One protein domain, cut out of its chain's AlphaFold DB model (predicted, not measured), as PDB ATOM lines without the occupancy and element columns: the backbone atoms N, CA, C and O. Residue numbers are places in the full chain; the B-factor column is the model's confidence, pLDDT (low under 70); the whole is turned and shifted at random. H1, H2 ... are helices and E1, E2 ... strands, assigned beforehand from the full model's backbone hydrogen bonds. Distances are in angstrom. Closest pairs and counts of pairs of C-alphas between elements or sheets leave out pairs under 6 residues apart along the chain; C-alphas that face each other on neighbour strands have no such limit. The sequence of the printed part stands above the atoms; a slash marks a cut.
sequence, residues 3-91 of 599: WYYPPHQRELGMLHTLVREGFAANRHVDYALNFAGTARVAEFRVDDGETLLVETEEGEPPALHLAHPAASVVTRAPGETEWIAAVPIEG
ATOM      1  N   TRP A   3      36.734   4.716 -23.645       94.88
ATOM      2  CA  TRP A   3      37.011   4.576 -22.222       94.88
ATOM      3  C   TRP A   3      37.064   3.101 -21.853       94.88
ATOM      4  O   TRP A   3      36.268   2.313 -22.350       94.88
ATOM      5  N   TYR A   4      37.973   2.733 -20.965       96.31
ATOM      6  CA  TYR A   4      38.152   1.369 -20.494       96.31
ATOM      7  C   TYR A   4      37.934   1.326 -18.987       96.31
ATOM      8  O   TYR A   4      38.587   2.059 -18.243       96.31
ATOM      9  N   TYR A   5      37.016   0.468 -18.552       97.25
ATOM     10  CA  TYR A   5      36.645   0.291 -17.149       97.25
ATOM     11  C   TYR A   5      37.039  -1.102 -16.654       97.25
ATOM     12  O   TYR A   5      36.999  -2.054 -17.437       97.25
ATOM     13  N   PRO A   6      37.340  -1.282 -15.359       96.94
ATOM     14  CA  PRO A   6      37.232  -2.597 -14.752       96.94
ATOM     15  C   PRO A   6      35.785  -3.098 -14.854       96.94
ATOM     16  O   PRO A   6      34.859  -2.277 -14.890       96.94
ATOM     17  N   PRO A   7      35.562  -4.422 -14.913       95.12
ATOM     18  CA  PRO A   7      34.219  -4.975 -15.033       95.12
ATOM     19  C   PRO A   7      33.237  -4.380 -14.015       95.12
ATOM     20  O   PRO A   7      33.561  -4.219 -12.836       95.12
ATOM     21  N   HIS A   8      32.036  -4.046 -14.496       95.31
ATOM     22  CA  HIS A   8      30.893  -3.525 -13.725       95.31
ATOM     23  C   HIS A   8      31.064  -2.120 -13.117       95.31
ATOM     24  O   HIS A   8      30.114  -1.556 -12.574       95.31
ATOM     25  N   GLN A   9      32.263  -1.529 -13.178       96.62
ATOM     26  CA  GLN A   9      32.543  -0.255 -12.509       96.62
ATOM     27  C   GLN A   9      31.833   0.931 -13.163       96.62
ATOM     28  O   GLN A   9      31.494   1.894 -12.477       96.62
ATOM     29  N   ARG A  10      31.556   0.864 -14.471       96.06
ATOM     30  CA  ARG A  10      30.753   1.886 -15.150       96.06
ATOM     31  C   ARG A  10      29.329   1.908 -14.596       96.06
ATOM     32  O   ARG A  10      28.828   2.976 -14.263       96.06
ATOM     33  N   GLU A  11      28.694   0.746 -14.516       96.75
ATOM     34  CA  GLU A  11      27.303   0.582 -14.096       96.75
ATOM     35  C   GLU A  11      27.131   1.018 -12.631       96.75
ATOM     36  O   GLU A  11      26.188   1.740 -12.305       96.75
ATOM     37  N   LEU A  12      28.100   0.685 -11.769       96.31
ATOM     38  CA  LEU A  12      28.153   1.191 -10.395       96.31
ATOM     39  C   LEU A  12      28.339   2.716 -10.348       96.31
ATOM     40  O   LEU A  12      27.620   3.383  -9.613       96.31
ATOM     41  N   GLY A  13      29.231   3.296 -11.158       95.75
ATOM     42  CA  GLY A  13      29.390   4.755 -11.229       95.75
ATOM     43  C   GLY A  13      28.116   5.487 -11.673       95.75
ATOM     44  O   GLY A  13      27.799   6.563 -11.160       95.75
ATOM     45  N   MET A  14      27.343   4.888 -12.586       95.69
ATOM     46  CA  MET A  14      26.038   5.412 -13.009       95.69
ATOM     47  C   MET A  14      25.019   5.367 -11.864       95.69
ATOM     48  O   MET A  14      24.332   6.358 -11.624       95.69
ATOM     49  N   LEU A  15      24.962   4.253 -11.125       95.69
ATOM     50  CA  LEU A  15      24.112   4.113  -9.941       95.69
ATOM     51  C   LEU A  15      24.463   5.149  -8.865       95.69
ATOM     52  O   LEU A  15      23.577   5.843  -8.377       95.69
ATOM     53  N   HIS A  16      25.751   5.309  -8.543       94.38
ATOM     54  CA  HIS A  16      26.226   6.315  -7.582       94.38
ATOM     55  C   HIS A  16      25.838   7.735  -7.997       94.38
ATOM     56  O   HIS A  16      25.378   8.515  -7.164       94.38
ATOM     57  N   THR A  17      25.981   8.061  -9.284       92.50
ATOM     58  CA  THR A  17      25.604   9.377  -9.818       92.50
ATOM     59  C   THR A  17      24.110   9.635  -9.641       92.50
ATOM     60  O   THR A  17      23.749  10.654  -9.053       92.50
ATOM     61  N   LEU A  18      23.258   8.695 -10.070       93.69
ATOM     62  CA  LEU A  18      21.802   8.804  -9.937       93.69
ATOM     63  C   LEU A  18      21.377   8.942  -8.473       93.69
ATOM     64  O   LEU A  18      20.625   9.853  -8.139       93.69
ATOM     65  N   VAL A  19      21.925   8.106  -7.585       93.81
ATOM     66  CA  VAL A  19      21.593   8.148  -6.158       93.81
ATOM     67  C   VAL A  19      21.996   9.481  -5.535       93.81
ATOM     68  O   VAL A  19      21.184  10.147  -4.891       93.81
ATOM     69  N   ARG A  20      23.229   9.939  -5.768       92.44
ATOM     70  CA  ARG A  20      23.692  11.238  -5.262       92.44
ATOM     71  C   ARG A  20      22.804  12.380  -5.754       92.44
ATOM     72  O   ARG A  20      22.459  13.264  -4.972       92.44
ATOM     73  N   GLU A  21      22.448  12.381  -7.035       91.88
ATOM     74  CA  GLU A  21      21.610  13.422  -7.631       91.88
ATOM     75  C   GLU A  21      20.173  13.390  -7.104       91.88
ATOM     76  O   GLU A  21      19.631  14.454  -6.805       91.88
ATOM     77  N   GLY A  22      19.586  12.207  -6.904       93.62
ATOM     78  CA  GLY A  22      18.264  12.045  -6.298       93.62
ATOM     79  C   GLY A  22      18.209  12.595  -4.868       93.62
ATOM     80  O   GLY A  22      17.386  13.464  -4.576       93.62
ATOM     81  N   PHE A  23      19.152  12.206  -3.998       94.81
ATOM     82  CA  PHE A  23      19.257  12.745  -2.627       94.81
ATOM     83  C   PHE A  23      19.561  14.252  -2.588       94.81
ATOM     84  O   PHE A  23      19.152  14.969  -1.664       94.81
ATOM     85  N   ALA A  24      20.291  14.764  -3.580       94.12
ATOM     86  CA  ALA A  24      20.564  16.189  -3.699       94.12
ATOM     87  C   ALA A  24      19.327  16.976  -4.171       94.12
ATOM     88  O   ALA A  24      19.090  18.080  -3.682       94.12
ATOM     89  N   ALA A  25      18.517  16.419  -5.071       94.06
ATOM     90  CA  ALA A  25      17.362  17.096  -5.652       94.06
ATOM     91  C   ALA A  25      16.093  17.019  -4.789       94.06
ATOM     92  O   ALA A  25      15.267  17.930  -4.847       94.06
ATOM     93  N   ASN A  26      15.924  15.958  -4.000       94.25
ATOM     94  CA  ASN A  26      14.690  15.675  -3.270       94.25
ATOM     95  C   ASN A  26      14.809  15.979  -1.770       94.25
ATOM     96  O   ASN A  26      15.881  15.891  -1.166       94.25
ATOM     97  N   ARG A  27      13.692  16.381  -1.152       93.19
ATOM     98  CA  ARG A  27      13.599  16.595   0.304       93.19
ATOM     99  C   ARG A  27      13.288  15.307   1.056       93.19
ATOM    100  O   ARG A  27      13.708  15.164   2.200       93.19
ATOM    101  N   HIS A  28      12.585  14.402   0.388       90.06
ATOM    102  CA  HIS A  28      12.178  13.098   0.883       90.06
ATOM    103  C   HIS A  28      12.597  12.059  -0.153       90.06
ATOM    104  O   HIS A  28      12.261  12.200  -1.330       90.06
ATOM    105  N   VAL A  29      13.386  11.082   0.282       86.56
ATOM    106  CA  VAL A  29      13.854   9.972  -0.544       86.56
ATOM    107  C   VAL A  29      13.780   8.724   0.308       86.56
ATOM    108  O   VAL A  29      14.419   8.664   1.359       86.56
ATOM    109  N   ASP A  30      13.032   7.745  -0.168       83.00
ATOM    110  CA  ASP A  30      12.806   6.482   0.515       83.00
ATOM    111  C   ASP A  30      13.674   5.400  -0.135       83.00
ATOM    112  O   ASP A  30      13.168   4.398  -0.603       83.00
ATOM    113  N   TYR A  31      14.999   5.598  -0.194       88.44
ATOM    114  CA  TYR A  31      15.927   4.683  -0.873       88.44
ATOM    115  C   TYR A  31      17.006   4.144   0.067       88.44
ATOM    116  O   TYR A  31      17.741   4.915   0.692       88.44
ATOM    117  N   ALA A  32      17.154   2.819   0.131       85.88
ATOM    118  CA  ALA A  32      18.211   2.192   0.916       85.88
ATOM    119  C   ALA A  32      19.584   2.416   0.259       85.88
ATOM    120  O   ALA A  32      19.794   2.085  -0.911       85.88
ATOM    121  N   LEU A  33      20.566   2.901   1.026       86.75
ATOM    122  CA  LEU A  33      21.956   3.088   0.575       86.75
ATOM    123  C   LEU A  33      22.745   1.764   0.500       86.75
ATOM    124  O   LEU A  33      23.946   1.713   0.762       86.75
ATOM    125  N   ASN A  34      22.067   0.685   0.110       89.12
ATOM    126  CA  ASN A  34      22.592  -0.669   0.090       89.12
ATOM    127  C   ASN A  34      22.943  -1.125  -1.335       89.12
ATOM    128  O   ASN A  34      22.324  -2.018  -1.918       89.12
ATOM    129  N   PHE A  35      23.966  -0.497  -1.902       90.62
ATOM    130  CA  PHE A  35      24.554  -0.844  -3.194       90.62
ATOM    131  C   PHE A  35      26.081  -0.772  -3.115       90.62
ATOM    132  O   PHE A  35      26.646  -0.073  -2.272       90.62
ATOM    133  N   ALA A  36      26.770  -1.536  -3.962       91.50
ATOM    134  CA  ALA A  36      28.222  -1.628  -3.933       91.50
ATOM    135  C   ALA A  36      28.882  -0.274  -4.225       91.50
ATOM    136  O   ALA A  36      28.434   0.509  -5.066       91.50
ATOM    137  N   GLY A  37      29.993  -0.016  -3.534       91.38
ATOM    138  CA  GLY A  37      30.882   1.098  -3.848       91.38
ATOM    139  C   GLY A  37      31.591   0.892  -5.187       91.38
ATOM    140  O   GLY A  37      31.794  -0.243  -5.625       91.38
ATOM    141  N   THR A  38      32.020   1.986  -5.811       94.56
ATOM    142  CA  THR A  38      33.007   1.907  -6.888       94.56
ATOM    143  C   THR A  38      34.373   1.536  -6.306       94.56
ATOM    144  O   THR A  38      34.732   1.921  -5.188       94.56
ATOM    145  N   ALA A  39      35.164   0.779  -7.065       94.25
ATOM    146  CA  ALA A  39      36.591   0.685  -6.814       94.25
ATOM    147  C   ALA A  39      37.173   2.102  -6.853       94.25
ATOM    148  O   ALA A  39      36.749   2.913  -7.665       94.25
ATOM    149  N   ARG A  40      38.144   2.398  -5.987       94.06
ATOM    150  CA  ARG A  40      38.827   3.704  -5.979       94.06
ATOM    151  C   ARG A  40      40.137   3.692  -6.745       94.06
ATOM    152  O   ARG A  40      40.625   4.744  -7.143       94.06
ATOM    153  N   VAL A  41      40.717   2.509  -6.920       96.31
ATOM    154  CA  VAL A  41      42.020   2.328  -7.547       96.31
ATOM    155  C   VAL A  41      41.966   1.114  -8.461       96.31
ATOM    156  O   VAL A  41      41.472   0.062  -8.057       96.31
ATOM    157  N   ALA A  42      42.497   1.255  -9.671       97.31
ATOM    158  CA  ALA A  42      42.737   0.138 -10.573       97.31
ATOM    159  C   ALA A  42      44.060   0.326 -11.315       97.31
ATOM    160  O   ALA A  42      44.468   1.446 -11.631       97.31
ATOM    161  N   GLU A  43      44.722  -0.789 -11.599       97.75
ATOM    162  CA  GLU A  43      45.867  -0.823 -12.499       97.75
ATOM    163  C   GLU A  43      45.389  -1.177 -13.910       97.75
ATOM    164  O   GLU A  43      44.505  -2.017 -14.073       97.75
ATOM    165  N   PHE A  44      45.978  -0.556 -14.931       97.62
ATOM    166  CA  PHE A  44      45.712  -0.825 -16.343       97.62
ATOM    167  C   PHE A  44      47.004  -1.123 -17.097       97.62
ATOM    168  O   PHE A  44      48.061  -0.582 -16.775       97.62
ATOM    169  N   ARG A  45      46.909  -1.933 -18.150       96.31
ATOM    170  CA  ARG A  45      47.976  -2.118 -19.139       96.31
ATOM    171  C   ARG A  45      47.390  -2.067 -20.543       96.31
ATOM    172  O   ARG A  45      46.357  -2.682 -20.795       96.31
ATOM    173  N   VAL A  46      48.066  -1.350 -21.435       95.88
ATOM    174  CA  VAL A  46      47.680  -1.171 -22.842       95.88
ATOM    175  C   VAL A  46      48.733  -1.833 -23.726       95.88
ATOM    176  O   VAL A  46      49.902  -1.479 -23.600       95.88
ATOM    177  N   ASP A  47      48.342  -2.780 -24.582       88.56
ATOM    178  CA  ASP A  47      49.200  -3.445 -25.584       88.56
ATOM    179  C   ASP A  47      50.582  -3.900 -25.045       88.56
ATOM    180  O   ASP A  47      51.621  -3.615 -25.636       88.56
ATOM    181  N   ASP A  48      50.601  -4.575 -23.885       80.38
ATOM    182  CA  ASP A  48      51.814  -5.018 -23.159       80.38
ATOM    183  C   ASP A  48      52.772  -3.896 -22.699       80.38
ATOM    184  O   ASP A  48      53.934  -4.138 -22.369       80.38
ATOM    185  N   GLY A  49      52.269  -2.664 -22.634       86.56
ATOM    186  CA  GLY A  49      52.991  -1.490 -22.160       86.56
ATOM    187  C   GLY A  49      53.186  -1.422 -20.641       86.56
ATOM    188  O   GLY A  49      53.063  -2.401 -19.898       86.56
ATOM    189  N   GLU A  50      53.508  -0.220 -20.165       91.62
ATOM    190  CA  GLU A  50      53.668   0.046 -18.736       91.62
ATOM    191  C   GLU A  50      52.344  -0.102 -17.977       91.62
ATOM    192  O   GLU A  50      51.250   0.025 -18.529       91.62
ATOM    193  N   THR A  51      52.456  -0.391 -16.680       94.62
ATOM    194  CA  THR A  51      51.295  -0.443 -15.788       94.62
ATOM    195  C   THR A  51      50.938   0.970 -15.341       94.62
ATOM    196  O   THR A  51      51.756   1.653 -14.729       94.62
ATOM    197  N   LEU A  52      49.715   1.395 -15.644       95.81
ATOM    198  CA  LEU A  52      49.153   2.685 -15.267       95.81
ATOM    199  C   LEU A  52      48.280   2.509 -14.026       95.81
ATOM    200  O   LEU A  52      47.353   1.705 -14.042       95.81
ATOM    201  N   LEU A  53      48.551   3.269 -12.967       96.75
ATOM    202  CA  LEU A  53      47.699   3.319 -11.783       96.75
ATOM    203  C   LEU A  53      46.704   4.475 -11.926       96.75
ATOM    204  O   LEU A  53      47.119   5.619 -12.106       96.75
ATOM    205  N   VAL A  54      45.412   4.182 -11.830       96.69
ATOM    206  CA  VAL A  54      44.344   5.188 -11.828       96.69
ATOM    207  C   VAL A  54      43.703   5.202 -10.447       96.69
ATOM    208  O   VAL A  54      43.184   4.180 -10.004       96.69
ATOM    209  N   GLU A  55      43.738   6.356  -9.782       96.38
ATOM    210  CA  GLU A  55      43.112   6.601  -8.481       96.38
ATOM    211  C   GLU A  55      42.003   7.651  -8.616       96.38
ATOM    212  O   GLU A  55      42.132   8.624  -9.361       96.38
ATOM    213  N   THR A  56      40.903   7.430  -7.904       95.00
ATOM    214  CA  THR A  56      39.664   8.209  -7.985       95.00
ATOM    215  C   THR A  56      39.075   8.471  -6.596       95.00
ATOM    216  O   THR A  56      39.431   7.832  -5.595       95.00
ATOM    217  N   GLU A  57      38.187   9.462  -6.532       91.88
ATOM    218  CA  GLU A  57      37.405   9.774  -5.335       91.88
ATOM    219  C   GLU A  57      36.321   8.711  -5.083       91.88
ATOM    220  O   GLU A  57      36.043   7.855  -5.920       91.88
ATOM    221  N   GLU A  58      35.718   8.730  -3.897       86.44
ATOM    222  CA  GLU A  58      34.625   7.812  -3.567       86.44
ATOM    223  C   GLU A  58      33.392   8.065  -4.453       86.44
ATOM    224  O   GLU A  58      33.004   9.210  -4.677       86.44
ATOM    225  N   GLY A  59      32.783   6.988  -4.958       85.25
ATOM    226  CA  GLY A  59      31.635   7.047  -5.871       85.25
ATOM    227  C   GLY A  59      32.005   7.293  -7.336       85.25
ATOM    228  O   GLY A  59      31.139   7.239  -8.206       85.25
ATOM    229  N   GLU A  60      33.288   7.507  -7.630       93.44
ATOM    230  CA  GLU A  60      33.814   7.630  -8.984       93.44
ATOM    231  C   GLU A  60      34.606   6.360  -9.332       93.44
ATOM    232  O   GLU A  60      35.451   5.934  -8.544       93.44
ATOM    233  N   PRO A  61      34.328   5.690 -10.461       95.69
ATOM    234  CA  PRO A  61      35.074   4.505 -10.864       95.69
ATOM    235  C   PRO A  61      36.374   4.867 -11.607       95.69
ATOM    236  O   PRO A  61      36.364   5.771 -12.454       95.69
ATOM    237  N   PRO A  62      37.481   4.127 -11.403       96.31
ATOM    238  CA  PRO A  62      38.687   4.288 -12.199       96.31
ATOM    239  C   PRO A  62      38.401   3.907 -13.651       96.31
ATOM    240  O   PRO A  62      37.803   2.868 -13.940       96.31
ATOM    241  N   ALA A  63      38.852   4.754 -14.572       95.56
ATOM    242  CA  ALA A  63      38.665   4.559 -16.000       95.56
ATOM    243  C   ALA A  63      39.856   5.118 -16.779       95.56
ATOM    244  O   ALA A  63      40.381   6.181 -16.444       95.56
ATOM    245  N   LEU A  64      40.252   4.423 -17.842       94.38
ATOM    246  CA  LEU A  64      41.316   4.854 -18.742       94.38
ATOM    247  C   LEU A  64      40.720   5.315 -20.074       94.38
ATOM    248  O   LEU A  64      40.078   4.531 -20.766       94.38
ATOM    249  N   HIS A  65      40.953   6.567 -20.458       92.94
ATOM    250  CA  HIS A  65      40.554   7.084 -21.767       92.94
ATOM    251  C   HIS A  65      41.706   6.986 -22.770       92.94
ATOM    252  O   HIS A  65      42.797   7.495 -22.509       92.94
ATOM    253  N   LEU A  66      41.454   6.384 -23.934       91.00
ATOM    254  CA  LEU A  66      42.400   6.334 -25.047       91.00
ATOM    255  C   LEU A  66      41.822   7.042 -26.282       91.00
ATOM    256  O   LEU A  66      40.699   6.774 -26.721       91.00
ATOM    257  N   ALA A  67      42.627   7.926 -26.883       86.88
ATOM    258  CA  ALA A  67      42.249   8.672 -28.088       86.88
ATOM    259  C   ALA A  67      41.977   7.749 -29.291       86.88
ATOM    260  O   ALA A  67      41.103   8.031 -30.118       86.88
ATOM    261  N   HIS A  68      42.690   6.623 -29.357       85.50
ATOM    262  CA  HIS A  68      42.508   5.567 -30.346       85.50
ATOM    263  C   HIS A  68      42.296   4.224 -29.634       85.50
ATOM    264  O   HIS A  68      42.927   4.003 -28.600       85.50
ATOM    265  N   PRO A  69      41.440   3.330 -30.165       81.75
ATOM    266  CA  PRO A  69      41.273   1.996 -29.601       81.75
ATOM    267  C   PRO A  69      42.601   1.233 -29.605       81.75
ATOM    268  O   PRO A  69      43.294   1.208 -30.624       81.75
ATOM    269  N   ALA A  70      42.934   0.612 -28.477       85.38
ATOM    270  CA  ALA A  70      44.069  -0.299 -28.359       85.38
ATOM    271  C   ALA A  70      43.657  -1.739 -28.704       85.38
ATOM    272  O   ALA A  70      42.472  -2.079 -28.637       85.38
ATOM    273  N   ALA A  71      44.626  -2.581 -29.068       86.75
ATOM    274  CA  ALA A  71      44.358  -3.980 -29.405       86.75
ATOM    275  C   ALA A  71      44.038  -4.817 -28.156       86.75
ATOM    276  O   ALA A  71      43.228  -5.741 -28.220       86.75
ATOM    277  N   SER A  72      44.649  -4.479 -27.021       92.94
ATOM    278  CA  SER A  72      44.420  -5.098 -25.724       92.94
ATOM    279  C   SER A  72      44.509  -4.057 -24.613       92.94
ATOM    280  O   SER A  72      45.504  -3.341 -24.486       92.94
ATOM    281  N   VAL A  73      43.473  -3.999 -23.776       96.56
ATOM    282  CA  VAL A  73      43.506  -3.271 -22.507       96.56
ATOM    283  C   VAL A  73      43.073  -4.224 -21.410       96.56
ATOM    284  O   VAL A  73      41.979  -4.788 -21.457       96.56
ATOM    285  N   VAL A  74      43.939  -4.396 -20.420       97.06
ATOM    286  CA  VAL A  74      43.681  -5.238 -19.253       97.06
ATOM    287  C   VAL A  74      43.740  -4.413 -17.980       97.06
ATOM    288  O   VAL A  74      44.387  -3.365 -17.935       97.06
ATOM    289  N   THR A  75      43.062  -4.884 -16.945       97.62
ATOM    290  CA  THR A  75      42.970  -4.227 -15.646       97.62
ATOM    291  C   THR A  75      42.973  -5.239 -14.506       97.62
ATOM    292  O   THR A  75      42.764  -6.429 -14.733       97.62
ATOM    293  N   ARG A  76      43.271  -4.769 -13.296       96.44
ATOM    294  CA  ARG A  76      43.217  -5.538 -12.047       96.44
ATOM    295  C   ARG A  76      43.133  -4.605 -10.846       96.44
ATOM    296  O   ARG A  76      43.499  -3.426 -10.953       96.44
ATOM    297  N   ALA A  77      42.722  -5.128  -9.693       94.69
ATOM    298  CA  ALA A  77      42.886  -4.383  -8.452       94.69
ATOM    299  C   ALA A  77      44.374  -4.360  -8.026       94.69
ATOM    300  O   ALA A  77      45.117  -5.311  -8.297       94.69
ATOM    301  N   PRO A  78      44.845  -3.295  -7.350       91.69
ATOM    302  CA  PRO A  78      46.216  -3.241  -6.849       91.69
ATOM    303  C   PRO A  78      46.547  -4.432  -5.943       91.69
ATOM    304  O   PRO A  78      45.833  -4.720  -4.985       91.69
ATOM    305  N   GLY A  79      47.660  -5.107  -6.232       88.44
ATOM    306  CA  GLY A  79      48.114  -6.280  -5.477       88.44
ATOM    307  C   GLY A  79      47.559  -7.623  -5.963       88.44
ATOM    308  O   GLY A  79      48.075  -8.660  -5.546       88.44
ATOM    309  N   GLU A  80      46.588  -7.636  -6.878       92.31
ATOM    310  CA  GLU A  80      46.160  -8.867  -7.544       92.31
ATOM    311  C   GLU A  80      47.193  -9.322  -8.581       92.31
ATOM    312  O   GLU A  80      47.884  -8.526  -9.225       92.31
ATOM    313  N   THR A  81      47.340 -10.634  -8.748       91.31
ATOM    314  CA  THR A  81      48.294 -11.202  -9.711       91.31
ATOM    315  C   THR A  81      47.703 -11.352 -11.106       91.31
ATOM    316  O   THR A  81      48.441 -11.274 -12.087       91.31
ATOM    317  N   GLU A  82      46.395 -11.578 -11.190       94.75
ATOM    318  CA  GLU A  82      45.684 -11.826 -12.440       94.75
ATOM    319  C   GLU A  82      45.323 -10.514 -13.140       94.75
ATOM    320  O   GLU A  82      44.979  -9.529 -12.495       94.75
ATOM    321  N   TRP A  83      45.440 -10.506 -14.467       95.44
ATOM    322  CA  TRP A  83      45.003  -9.410 -15.323       95.44
ATOM    323  C   TRP A  83      43.770  -9.864 -16.088       95.44
ATOM    324  O   TRP A  83      43.819 -10.888 -16.769       95.44
ATOM    325  N   ILE A  84      42.697  -9.084 -16.016       95.56
ATOM    326  CA  ILE A  84      41.444  -9.361 -16.721       95.56
ATOM    327  C   ILE A  84      41.198  -8.314 -17.802       95.56
ATOM    328  O   ILE A  84      41.754  -7.217 -17.757       95.56
ATOM    329  N   ALA A  85      40.376  -8.637 -18.798       96.06
ATOM    330  CA  ALA A  85      40.040  -7.687 -19.853       96.06
ATOM    331  C   ALA A  85      39.285  -6.475 -19.279       96.06
ATOM    332  O   ALA A  85      38.321  -6.631 -18.528       96.06
ATOM    333  N   ALA A  86      39.712  -5.268 -19.653       96.62
ATOM    334  CA  ALA A  86      38.955  -4.059 -19.366       96.62
ATOM    335  C   ALA A  86      37.774  -3.932 -20.341       96.62
ATOM    336  O   ALA A  86      37.861  -4.332 -21.502       96.62
ATOM    337  N   VAL A  87      36.674  -3.342 -19.879       95.12
ATOM    338  CA  VAL A  87      35.443  -3.168 -20.655       95.12
ATOM    339  C   VAL A  87      35.522  -1.866 -21.460       95.12
ATOM    340  O   VAL A  87      35.556  -0.793 -20.849       95.12
ATOM    341  N   PRO A  88      35.547  -1.921 -22.806       94.38
ATOM    342  CA  PRO A  88      35.566  -0.732 -23.646       94.38
ATOM    343  C   PRO A  88      34.169  -0.113 -23.760       94.38
ATOM    344  O   PRO A  88      33.189  -0.799 -24.044       94.38
ATOM    345  N   ILE A  89      34.091   1.204 -23.605       92.25
ATOM    346  CA  ILE A  89      32.869   1.997 -23.709       92.25
ATOM    347  C   ILE A  89      33.152   3.216 -24.583       92.25
ATOM    348  O   ILE A  89      34.082   3.983 -24.332       92.25
ATOM    349  N   GLU A  90      32.343   3.407 -25.619       89.44
ATOM    350  CA  GLU A  90      32.404   4.624 -26.428       89.44
ATOM    351  C   GLU A  90      31.904   5.829 -25.625       89.44
ATOM    352  O   GLU A  90      30.914   5.742 -24.897       89.44
ATOM    353  N   GLY A  91      32.600   6.957 -25.757       83.81
ATOM    354  CA  GLY A  91      32.271   8.191 -25.054       83.81
ATOM    355  C   GLY A  91      33.063   9.388 -25.567       83.81
ATOM    356  O   GLY A  91      33.916   9.252 -26.449       83.81
TER     357      GLY A  91
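What this domain is: This is residues 3 to 91 of the 599 residues of the protein "Bacterial alpha-L-rhamnosidase" of Leifsonia aquatica ATCC 14665 (UniProt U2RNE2). Two small three-stranded sheets make a body at one end, and one long helix, H1, runs away from it; the long link after H1 comes back to the strands, and helix and link together make an arm along the longest axis. The printed part has 89 residues with one named helix and six named strands, in the order E1 H1 E2 E3 E4 E5 E6. The sheets, E4 - E1 - E6 and E3 - E2 - E5, are antiparallel. The class is mixed, helices and strands, with 42 residues, under half, in named elements. The whole is elongated, 50 by 28 by 17 A, and only just loose, close to compact, with a radius of gyration of the C-alphas of 15.0 A.

How they stand to each other: E1, residues 3 to 5, is the inner strand between E4, residues 64 to 66, and E6, residues 87 to 90. N 4 and O 64 are 2.8 A apart, and N 3 and O 89 2.8 A, both within hydrogen-bond range. H1, residues 9 to 25, only grazes this sheet, with its residues 9 to 11; every O i to N i+4 pair in H1 is within hydrogen-bond range. E2, residues 41 to 46, and E3, residues 51 to 55, form a hairpin, with N 44 and O 52 at 2.8 A. On the other side of E2 is E5, residues 73 to 76, with N 45 and O 74 at 2.9 A. Between the sheets, the closest C-alphas of E1 and E5, those of Tyr 4 and Val 73, are 7.4 A apart. H1 and E3 are apart.

Where its parts are: E1 begins at C-alpha 3, (37.011, 4.576, -22.222). H1 is 24.1 A long and ends at C-alpha 25, (17.362, 17.096, -5.652). E2 is 16.7 A, E3 13.0 A, E5 10.7 A and E6 10.2 A long. E6 ends at C-alpha 90, (32.404, 4.624, -26.428).

The domain as a whole: The C-alphas of Arg 27 and Asp 48, the two farthest apart, are 49.8 A apart. The link H1 to E2, residues 26 to 40, is long. The printed part has no cut, and no printed residue is under 70 in pLDDT.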